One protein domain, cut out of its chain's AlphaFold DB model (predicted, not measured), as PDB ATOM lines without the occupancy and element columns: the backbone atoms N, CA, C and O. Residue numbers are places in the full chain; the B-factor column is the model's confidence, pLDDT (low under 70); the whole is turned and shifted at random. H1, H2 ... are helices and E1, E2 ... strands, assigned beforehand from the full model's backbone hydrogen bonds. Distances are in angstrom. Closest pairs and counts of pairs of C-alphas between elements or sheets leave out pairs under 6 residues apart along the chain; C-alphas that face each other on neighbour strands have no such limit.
ATOM      1  N   VAL A 250     250.926 288.457 205.100       75.50
ATOM      2  CA  VAL A 250     250.126 289.586 205.599       75.50
ATOM      3  C   VAL A 250     249.165 290.070 204.518       75.50
ATOM      4  O   VAL A 250     249.576 290.477 203.434       75.50
ATOM      5  N   CYS A 251     247.869 290.050 204.832       80.88
ATOM      6  CA  CYS A 251     246.830 290.691 204.034       80.88
ATOM      7  C   CYS A 251     246.705 292.166 204.432       80.88
ATOM      8  O   CYS A 251     246.224 292.462 205.526       80.88
ATOM      9  N   ASN A 252     247.103 293.075 203.538       76.31
ATOM     10  CA  ASN A 252     247.018 294.530 203.723       76.31
ATOM     11  C   ASN A 252     246.043 295.187 202.716       76.31
ATOM     12  O   ASN A 252     246.259 296.293 202.223       76.31
ATOM     13  N   ILE A 253     244.967 294.475 202.362       82.00
ATOM     14  CA  ILE A 253     243.940 294.969 201.434       82.00
ATOM     15  C   ILE A 253     243.089 296.049 202.129       82.00
ATOM     16  O   ILE A 253     242.605 295.850 203.249       82.00
ATOM     17  N   GLY A 254     242.935 297.201 201.464       81.12
ATOM     18  CA  GLY A 254     242.117 298.339 201.907       81.12
ATOM     19  C   GLY A 254     240.618 298.158 201.646       81.12
ATOM     20  O   GLY A 254     240.141 297.032 201.591       81.12
ATOM     21  N   ARG A 255     239.883 299.271 201.491       83.50
ATOM     22  CA  ARG A 255     238.495 299.301 200.969       83.50
ATOM     23  C   ARG A 255     238.428 299.164 199.435       83.50
ATOM     24  O   ARG A 255     237.436 298.702 198.877       83.50
ATOM     25  N   ARG A 256     239.497 299.584 198.751       86.25
ATOM     26  CA  ARG A 256     239.631 299.613 197.287       86.25
ATOM     27  C   ARG A 256     240.778 298.705 196.837       86.25
ATOM     28  O   ARG A 256     241.808 298.638 197.511       86.25
ATOM     29  N   TRP A 257     240.595 298.031 195.706       84.38
ATOM     30  CA  TRP A 257     241.574 297.156 195.053       84.38
ATOM     31  C   TRP A 257     241.656 297.478 193.555       84.38
ATOM     32  O   TRP A 257     240.626 297.757 192.950       84.38
ATOM     33  N   LYS A 258     242.852 297.436 192.951       83.06
ATOM     34  CA  LYS A 258     243.031 297.612 191.499       83.06
ATOM     35  C   LYS A 258     243.066 296.253 190.802       83.06
ATOM     36  O   LYS A 258     243.885 295.410 191.163       83.06
ATOM     37  N   ASP A 259     242.217 296.056 189.798       80.25
ATOM     38  CA  ASP A 259     242.260 294.855 188.955       80.25
ATOM     39  C   ASP A 259     243.395 294.893 187.907       80.25
ATOM     40  O   ASP A 259     244.122 295.881 187.783       80.25
ATOM     41  N   ASN A 260     243.539 293.814 187.125       78.00
ATOM     42  CA  ASN A 260     244.531 293.694 186.038       78.00
ATOM     43  C   ASN A 260     244.390 294.771 184.946       78.00
ATOM     44  O   ASN A 260     245.283 294.938 184.123       78.00
ATOM     45  N   GLN A 261     243.265 295.488 184.919       82.19
ATOM     46  CA  GLN A 261     242.947 296.554 183.972       82.19
ATOM     47  C   GLN A 261     243.050 297.939 184.640       82.19
ATOM     48  O   GLN A 261     242.515 298.915 184.122       82.19
ATOM     49  N   ASN A 262     243.735 298.025 185.790       82.00
ATOM     50  CA  ASN A 262     243.902 299.215 186.632       82.00
ATOM     51  C   ASN A 262     242.600 299.836 187.173       82.00
ATOM     52  O   ASN A 262     242.649 300.903 187.790       82.00
ATOM     53  N   ARG A 263     241.451 299.167 187.023       85.94
ATOM     54  CA  ARG A 263     240.165 299.677 187.508       85.94
ATOM     55  C   ARG A 263     240.050 299.453 189.006       85.94
ATOM     56  O   ARG A 263     240.341 298.365 189.507       85.94
ATOM     57  N   GLN A 264     239.600 300.480 189.720       87.31
ATOM     58  CA  GLN A 264     239.297 300.365 191.143       87.31
ATOM     59  C   GLN A 264     238.068 299.474 191.337       87.31
ATOM     60  O   GLN A 264     237.101 299.562 190.584       87.31
ATOM     61  N   ARG A 265     238.088 298.632 192.367       88.81
ATOM     62  CA  ARG A 265     236.979 297.761 192.764       88.81
ATOM     63  C   ARG A 265     236.778 297.777 194.270       88.81
ATOM     64  O   ARG A 265     237.742 297.898 195.028       88.81
ATOM     65  N   CYS A 266     235.532 297.615 194.703       88.94
ATOM     66  CA  CYS A 266     235.205 297.405 196.107       88.94
ATOM     67  C   CYS A 266     235.735 296.046 196.555       88.94
ATOM     68  O   CYS A 266     235.469 295.020 195.927       88.94
ATOM     69  N   THR A 267     236.464 296.026 197.669       85.88
ATOM     70  CA  THR A 267     237.113 294.809 198.165       85.88
ATOM     71  C   THR A 267     236.150 293.759 198.701       85.88
ATOM     72  O   THR A 267     236.556 292.610 198.854       85.88
ATOM     73  N   PHE A 268     234.904 294.145 198.976       84.38
ATOM     74  CA  PHE A 268     233.881 293.300 199.587       84.38
ATOM     75  C   PHE A 268     232.875 292.784 198.547       84.38
ATOM     76  O   PHE A 268     232.727 291.574 198.389       84.38
ATOM     77  N   CYS A 269     232.237 293.683 197.787       88.19
ATOM     78  CA  CYS A 269     231.192 293.344 196.807       88.19
ATOM     79  C   CYS A 269     231.657 293.319 195.336       88.19
ATOM     80  O   CYS A 269     230.886 292.940 194.460       88.19
ATOM     81  N   SER A 270     232.912 293.675 195.035       84.88
ATOM     82  CA  SER A 270     233.494 293.697 193.674       84.88
ATOM     83  C   SER A 270     232.931 294.740 192.688       84.88
ATOM     84  O   SER A 270     233.325 294.717 191.516       84.88
ATOM     85  N   ILE A 271     232.076 295.668 193.144       89.75
ATOM     86  CA  ILE A 271     231.601 296.825 192.359       89.75
ATOM     87  C   ILE A 271     232.791 297.611 191.794       89.75
ATOM     88  O   ILE A 271     233.780 297.826 192.495       89.75
ATOM     89  N   VAL A 272     232.699 298.011 190.525       89.56
ATOM     90  CA  VAL A 272     233.712 298.816 189.825       89.56
ATOM     91  C   VAL A 272     233.560 300.284 190.225       89.56
ATOM     92  O   VAL A 272     232.444 300.770 190.345       89.56
ATOM     93  N   GLU A 273     234.689 300.956 190.448       86.19
ATOM     94  CA  GLU A 273     234.808 302.372 190.828       86.19
ATOM     95  C   GLU A 273     233.905 302.793 192.006       86.19
ATOM     96  O   GLU A 273     233.079 303.697 191.891       86.19
ATOM     97  N   PRO A 274     234.068 302.160 193.185       88.62
ATOM     98  CA  PRO A 274     233.265 302.484 194.358       88.62
ATOM     99  C   PRO A 274     233.582 303.883 194.908       88.62
ATOM    100  O   PRO A 274     234.705 304.164 195.356       88.62
ATOM    101  N   ASN A 275     232.558 304.736 194.943       89.69
ATOM    102  CA  ASN A 275     232.586 306.019 195.645       89.69
ATOM    103  C   ASN A 275     232.637 305.821 197.177       89.69
ATOM    104  O   ASN A 275     232.356 304.728 197.668       89.69
ATOM    105  N   ASP A 276     233.003 306.852 197.945       86.06
ATOM    106  CA  ASP A 276     233.052 306.755 199.415       86.06
ATOM    107  C   ASP A 276     231.665 306.500 200.036       86.06
ATOM    108  O   ASP A 276     231.544 305.656 200.922       86.06
ATOM    109  N   GLU A 277     230.607 307.087 199.469       87.69
ATOM    110  CA  GLU A 277     229.206 306.858 199.863       87.69
ATOM    111  C   GLU A 277     228.806 305.369 199.854       87.69
ATOM    112  O   GLU A 277     228.167 304.893 200.789       87.69
ATOM    113  N   HIS A 278     229.264 304.594 198.862       89.00
ATOM    114  CA  HIS A 278     229.013 303.148 198.794       89.00
ATOM    115  C   HIS A 278     229.629 302.386 199.982       89.00
ATOM    116  O   HIS A 278     229.070 301.392 200.448       89.00
ATOM    117  N   PHE A 279     230.774 302.844 200.496       85.94
ATOM    118  CA  PHE A 279     231.370 302.245 201.688       85.94
ATOM    119  C   PHE A 279     230.623 302.632 202.966       85.94
ATOM    120  O   PHE A 279     230.582 301.834 203.898       85.94
ATOM    121  N   GLU A 280     230.014 303.817 203.013       85.81
ATOM    122  CA  GLU A 280     229.226 304.280 204.161       85.81
ATOM    123  C   GLU A 280     227.798 303.716 204.207       85.81
ATOM    124  O   GLU A 280     227.241 303.615 205.307       85.81
ATOM    125  N   SER A 281     227.226 303.328 203.057       86.25
ATOM    126  CA  SER A 281     225.910 302.681 202.951       86.25
ATOM    127  C   SER A 281     225.993 301.154 203.082       86.25
ATOM    128  O   SER A 281     225.441 300.592 204.026       86.25
ATOM    129  N   GLU A 282     226.729 300.478 202.190       82.50
ATOM    130  CA  GLU A 282     226.718 299.009 202.074       82.50
ATOM    131  C   GLU A 282     227.740 298.327 202.990       82.50
ATOM    132  O   GLU A 282     227.539 297.193 203.421       82.50
ATOM    133  N   HIS A 283     228.852 299.007 203.290       82.88
ATOM    134  CA  HIS A 283     230.024 298.416 203.952       82.88
ATOM    135  C   HIS A 283     230.422 299.126 205.254       82.88
ATOM    136  O   HIS A 283     231.547 298.977 205.734       82.88
ATOM    137  N   ARG A 284     229.486 299.854 205.878       76.94
ATOM    138  CA  ARG A 284     229.724 300.692 207.072       76.94
ATOM    139  C   ARG A 284     230.385 299.946 208.236       76.94
ATOM    140  O   ARG A 284     231.158 300.525 208.995       76.94
ATOM    141  N   PHE A 285     230.064 298.662 208.384       74.25
ATOM    142  CA  PHE A 285     230.570 297.789 209.448       74.25
ATOM    143  C   PHE A 285     231.733 296.884 208.990       74.25
ATOM    144  O   PHE A 285     232.387 296.242 209.819       74.25
ATOM    145  N   ASP A 286     232.040 296.853 207.690       78.56
ATOM    146  CA  ASP A 286     233.098 296.030 207.108       78.56
ATOM    147  C   ASP A 286     234.465 296.709 207.252       78.56
ATOM    148  O   ASP A 286     234.998 297.347 206.342       78.56
ATOM    149  N   ARG A 287     235.097 296.532 208.419       76.88
ATOM    150  CA  ARG A 287     236.481 296.989 208.630       76.88
ATOM    151  C   ARG A 287     237.394 296.293 207.600       76.88
ATOM    152  O   ARG A 287     237.470 295.060 207.636       76.88
ATOM    153  N   PRO A 288     238.129 297.000 206.720       78.94
ATOM    154  CA  PRO A 288     239.065 296.394 205.768       78.94
ATOM    155  C   PRO A 288     240.229 295.711 206.495       78.94
ATOM    156  O   PRO A 288     240.400 295.848 207.708       78.94
ATOM    157  N   CYS A 289     241.030 294.909 205.794       78.56
ATOM    158  CA  CYS A 289     242.160 294.220 206.426       78.56
ATOM    159  C   CYS A 289     243.289 295.194 206.786       78.56
ATOM    160  O   CYS A 289     243.830 295.087 207.881       78.56
ATOM    161  N   ARG A 290     243.526 296.217 205.956       75.06
ATOM    162  CA  ARG A 290     244.448 297.337 206.222       75.06
ATOM    163  C   ARG A 290     244.105 298.189 207.452       75.06
ATOM    164  O   ARG A 290     244.973 298.875 207.962       75.06
ATOM    165  N   GLU A 291     242.874 298.175 207.956       69.56
ATOM    166  CA  GLU A 291     242.532 298.940 209.171       69.56
ATOM    167  C   GLU A 291     242.544 298.081 210.432       69.56
ATOM    168  O   GLU A 291     242.240 298.580 211.513       69.56
ATOM    169  N   LYS A 292     242.855 296.786 210.328       68.94
ATOM    170  CA  LYS A 292     242.992 295.915 211.493       68.94
ATOM    171  C   LYS A 292     244.419 296.013 212.004       68.94
ATOM    172  O   LYS A 292     245.349 295.547 211.357       68.94
ATOM    173  N   GLU A 293     244.572 296.621 213.169       58.94
ATOM    174  CA  GLU A 293     245.836 296.605 213.893       58.94
ATOM    175  C   GLU A 293     246.130 295.175 214.340       58.94
ATOM    176  O   GLU A 293     245.316 294.519 214.999       58.94
ATOM    177  N   LEU A 294     247.304 294.676 213.970       59.75
ATOM    178  CA  LEU A 294     247.792 293.403 214.463       59.75
ATOM    179  C   LEU A 294     248.334 293.594 215.878       59.75
ATOM    180  O   LEU A 294     249.480 294.001 216.069       59.75
ATOM    181  N   SER A 295     247.517 293.240 216.870       44.91
ATOM    182  CA  SER A 295     247.848 293.338 218.299       44.91
ATOM    183  C   SER A 295     249.140 292.619 218.705       44.91
ATOM    184  O   SER A 295     249.727 292.963 219.725       44.91
ATOM    185  N   PHE A 296     249.606 291.643 217.915       45.06
ATOM    186  CA  PHE A 296     250.872 290.945 218.154       45.06
ATOM    187  C   PHE A 296     252.067 291.521 217.366       45.06
ATOM    188  O   PHE A 296     253.202 291.228 217.722       45.06
ATOM    189  N   SER A 297     251.862 292.333 216.316       47.62
ATOM    190  CA  SER A 297     252.938 292.762 215.399       47.62
ATOM    191  C   SER A 297     253.167 294.275 215.344       47.62
ATOM    192  O   SER A 297     253.279 294.855 214.262       47.62
ATOM    193  N   GLY A 298     253.231 294.913 216.516       45.00
ATOM    194  CA  GLY A 298     253.818 296.249 216.679       45.00
ATOM    195  C   GLY A 298     253.210 297.340 215.793       45.00
ATOM    196  O   GLY A 298     253.952 298.117 215.194       45.00
ATOM    197  N   GLY A 299     251.879 297.361 215.659       50.41
ATOM    198  CA  GLY A 299     251.159 298.392 214.902       50.41
ATOM    199  C   GLY A 299     251.105 298.186 213.384       50.41
ATOM    200  O   GLY A 299     250.587 299.050 212.684       50.41
ATOM    201  N   LEU A 300     251.589 297.057 212.845       52.69
ATOM    202  CA  LEU A 300     251.416 296.769 211.415       52.69
ATOM    203  C   LEU A 300     249.920 296.611 211.055       52.69
ATOM    204  O   LEU A 300     249.239 295.760 211.641       52.69
ATOM    205  N   PRO A 301     249.406 297.371 210.068       55.69
ATOM    206  CA  PRO A 301     248.060 297.183 209.540       55.69
ATOM    207  C   PRO A 301     247.955 295.885 208.727       55.69
ATOM    208  O   PRO A 301     248.699 295.688 207.764       55.69
ATOM    209  N   GLY A 302     247.009 295.006 209.069       67.69
ATOM    210  CA  GLY A 302     246.703 293.830 208.256       67.69
ATOM    211  C   GLY A 302     246.016 292.666 208.976       67.69
ATOM    212  O   GLY A 302     245.601 292.728 210.132       67.69
ATOM    213  N   ARG A 303     245.940 291.526 208.281       72.19
ATOM    214  CA  ARG A 303     245.744 290.201 208.895       72.19
ATOM    215  C   ARG A 303     246.943 289.301 208.599       72.19
ATOM    216  O   ARG A 303     247.234 289.044 207.434       72.19
ATOM    217  N   PHE A 304     247.616 288.811 209.641       73.38
ATOM    218  CA  PHE A 304     248.708 287.843 209.526       73.38
ATOM    219  C   PHE A 304     248.167 286.412 209.440       73.38
ATOM    220  O   PHE A 304     247.296 286.006 210.212       73.38
ATOM    221  N   HIS A 305     248.734 285.631 208.528       75.19
ATOM    222  CA  HIS A 305     248.490 284.209 208.347       75.19
ATOM    223  C   HIS A 305     249.839 283.485 208.284       75.19
ATOM    224  O   HIS A 305     250.679 283.795 207.448       75.19
ATOM    225  N   SER A 306     250.042 282.477 209.134       67.94
ATOM    226  CA  SER A 306     251.301 281.713 209.200       67.94
ATOM    227  C   SER A 306     251.525 280.746 208.030       67.94
ATOM    228  O   SER A 306     252.553 280.079 207.972       67.94
ATOM    229  N   ARG A 307     250.544 280.593 207.128       74.06
ATOM    230  CA  ARG A 307     250.572 279.617 206.030       74.06
ATOM    231  C   ARG A 307     249.834 280.126 204.794       74.06
ATOM    232  O   ARG A 307     248.760 280.727 204.912       74.06
ATOM    233  N   SER A 308     250.348 279.763 203.621       75.69
ATOM    234  CA  SER A 308     249.786 280.116 202.312       75.69
ATOM    235  C   SER A 308     248.352 279.625 202.112       75.69
ATOM    236  O   SER A 308     247.534 280.370 201.583       75.69
ATOM    237  N   ASP A 309     247.997 278.420 202.577       83.19
ATOM    238  CA  ASP A 309     246.629 277.893 202.452       83.19
ATOM    239  C   ASP A 309     245.614 278.726 203.246       83.19
ATOM    240  O   ASP A 309     244.514 278.994 202.764       83.19
ATOM    241  N   LYS A 310     245.995 279.194 204.441       82.75
ATOM    242  CA  LYS A 310     245.134 280.038 205.282       82.75
ATOM    243  C   LYS A 310     245.025 281.455 204.738       82.75
ATOM    244  O   LYS A 310     243.942 282.028 204.805       82.75
ATOM    245  N   PHE A 311     246.100 281.980 204.153       84.44
ATOM    246  CA  PHE A 311     246.078 283.245 203.426       84.44
ATOM    247  C   PHE A 311     245.183 283.169 202.181       84.44
ATOM    248  O   PHE A 311     244.238 283.943 202.078       84.44
ATOM    249  N   LYS A 312     245.391 282.188 201.289       85.06
ATOM    250  CA  LYS A 312     244.561 281.989 200.085       85.06
ATOM    251  C   LYS A 312     243.081 281.795 200.440       85.06
ATOM    252  O   LYS A 312     242.219 282.397 199.807       85.06
ATOM    253  N   LEU A 313     242.775 281.033 201.497       89.12
ATOM    254  CA  LEU A 313     241.405 280.874 201.999       89.12
ATOM    255  C   LEU A 313     240.821 282.180 202.567       89.12
ATOM    256  O   LEU A 313     239.641 282.454 202.362       89.12
ATOM    257  N   HIS A 314     241.622 282.988 203.269       87.81
ATOM    258  CA  HIS A 314     241.199 284.304 203.744       87.81
ATOM    259  C   HIS A 314     240.901 285.252 202.577       87.81
ATOM    260  O   HIS A 314     239.809 285.813 202.537       87.81
ATOM    261  N   VAL A 315     241.814 285.381 201.611       86.69
ATOM    262  CA  VAL A 315     241.625 286.261 200.448       86.69
ATOM    263  C   VAL A 315     240.397 285.823 199.646       86.69
ATOM    264  O   VAL A 315     239.493 286.626 199.453       86.69
ATOM    265  N   LYS A 316     240.247 284.527 199.340       87.69
ATOM    266  CA  LYS A 316     239.055 283.999 198.650       87.69
ATOM    267  C   LYS A 316     237.733 284.241 199.397       87.69
ATOM    268  O   LYS A 316     236.691 284.345 198.760       87.69
ATOM    269  N   ARG A 317     237.747 284.301 200.737       86.75
ATOM    270  CA  ARG A 317     236.535 284.486 201.562       86.75
ATOM    271  C   ARG A 317     236.175 285.950 201.820       86.75
ATOM    272  O   ARG A 317     234.996 286.248 201.955       86.75
ATOM    273  N   PHE A 318     237.163 286.830 201.960       83.06
ATOM    274  CA  PHE A 318     236.964 288.224 202.385       83.06
ATOM    275  C   PHE A 318     237.283 289.252 201.296       83.06
ATOM    276  O   PHE A 318     236.954 290.423 201.459       83.06
ATOM    277  N   HIS A 319     237.910 288.817 200.203       85.88
ATOM    278  CA  HIS A 319     238.319 289.642 199.072       85.88
ATOM    279  C   HIS A 319     238.016 288.923 197.740       85.88
ATOM    280  O   HIS A 319     238.932 288.646 196.968       85.88
ATOM    281  N   PRO A 320     236.739 288.594 197.449       81.12
ATOM    282  CA  PRO A 320     236.357 287.821 196.260       81.12
ATOM    283  C   PRO A 320     236.656 288.536 194.929       81.12
ATOM    284  O   PRO A 320     236.697 287.890 193.889       81.12
ATOM    285  N   CYS A 321     236.895 289.852 194.963       81.12
ATOM    286  CA  CYS A 321     237.356 290.649 193.823       81.12
ATOM    287  C   CYS A 321     238.831 290.412 193.439       81.12
ATOM    288  O   CYS A 321     239.278 290.938 192.419       81.12
ATOM    289  N   VAL A 322     239.592 289.689 194.267       83.31
ATOM    290  CA  VAL A 322     241.007 289.389 194.046       83.31
ATOM    291  C   VAL A 322     241.125 288.042 193.339       83.31
ATOM    292  O   VAL A 322     240.825 286.988 193.901       83.31
ATOM    293  N   ASP A 323     241.588 288.099 192.098       80.50
ATOM    294  CA  ASP A 323     241.978 286.967 191.267       80.50
ATOM    295  C   ASP A 323     243.289 286.325 191.754       80.50
ATOM    296  O   ASP A 323     244.032 286.931 192.522       80.50
ATOM    297  N   GLU A 324     243.600 285.097 191.324       76.06
ATOM    298  CA  GLU A 324     244.788 284.373 191.817       76.06
ATOM    299  C   GLU A 324     246.104 285.128 191.548       76.06
ATOM    300  O   GLU A 324     246.982 285.140 192.410       76.06
ATOM    301  N   GLU A 325     246.200 285.846 190.425       73.38
ATOM    302  CA  GLU A 325     247.321 286.746 190.122       73.38
ATOM    303  C   GLU A 325     247.356 287.954 191.078       73.38
ATOM    304  O   GLU A 325     248.407 288.306 191.619       73.38
ATOM    305  N   GLY A 326     246.198 288.548 191.382       72.62
ATOM    306  CA  GLY A 326     246.049 289.549 192.434       72.62
ATOM    307  C   GLY A 326     246.502 289.045 193.809       72.62
ATOM    308  O   GLY A 326     247.218 289.766 194.505       72.62
ATOM    309  N   VAL A 327     246.187 287.798 194.188       73.12
ATOM    310  CA  VAL A 327     246.689 287.184 195.436       73.12
ATOM    311  C   VAL A 327     248.221 287.184 195.454       73.12
ATOM    312  O   VAL A 327     248.821 287.451 196.499       73.12
ATOM    313  N   GLU A 328     248.852 286.921 194.306       67.56
ATOM    314  CA  GLU A 328     250.308 286.899 194.166       67.56
ATOM    315  C   GLU A 328     250.969 288.284 194.141       67.56
ATOM    316  O   GLU A 328     252.129 288.409 194.530       67.56
ATOM    317  N   ARG A 329     250.233 289.344 193.791       64.12
ATOM    318  CA  ARG A 329     250.713 290.735 193.903       64.12
ATOM    319  C   ARG A 329     250.472 291.362 195.280       64.12
ATOM    320  O   ARG A 329     251.147 292.324 195.634       64.12
ATOM    321  N   ILE A 330     249.509 290.851 196.049       63.50
ATOM    322  CA  ILE A 330     249.107 291.412 197.352       63.50
ATOM    323  C   ILE A 330     249.934 290.876 198.516       63.50
ATOM    324  O   ILE A 330     250.027 291.558 199.541       63.50
ATOM    325  N   TYR A 331     250.488 289.658 198.427       66.31
ATOM    326  CA  TYR A 331     251.179 289.094 199.582       66.31
ATOM    327  C   TYR A 331     252.389 289.957 199.964       66.31
ATOM    328  O   TYR A 331     253.395 290.046 199.266       66.31
TER     329      TYR A 331
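This is residues 250 to 331 of the 405 residues of the protein "C2H2-type domain-containing protein" of Viridothelium virens (UniProt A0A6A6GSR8). Short elements spread along winding loops: a small strand hairpin, E1 and E2, and, apart from it, two nearly crosswise helices, H2 and H3. H1 lies farthest out, and from it a long loop, residues 282 to 302, runs to E3, which pairs with residues 250 to 251. The printed part has 82 residues, with E1, E2, H1, E3, H2, H3 in chain order; the class is mixed, with 33 residues in named elements. It is compact, radius of gyration of the C-alphas 12.6 A, spanning 33 by 26 by 18 A.

E1, residues 256 to 258, and E2, residues 264 to 266, form an antiparallel hairpin at 138 degrees; N 265 and O 257 are within hydrogen-bond range at 2.7 A. H2, residues 308 to 318, and H3, residues 324 to 330, are close but not clearly touching, the closest C-alphas, of Val 315 and Val 327, 7.2 A apart; they are about perpendicular at 81 degrees. H1, residues 276 to 281, is apart from both. In H1, H2 and H3 every O i to N i+4 pair is within hydrogen-bond range. E3, residues 303 to 305, pairs with no named strand.

E1 begins at C-alpha 256 (239.631, 299.613, 197.287); H3 ends at C-alpha 330 (249.107, 291.412, 197.352). H2 is 15.2 A long.

The C-alphas farthest apart, of Gln 261 and Phe 296, are 35.5 A apart. The printed part has no cut; the link from H1 to E3 is long. The pLDDT is under 70 at residues 291 to 302, 306 and 328 to 331.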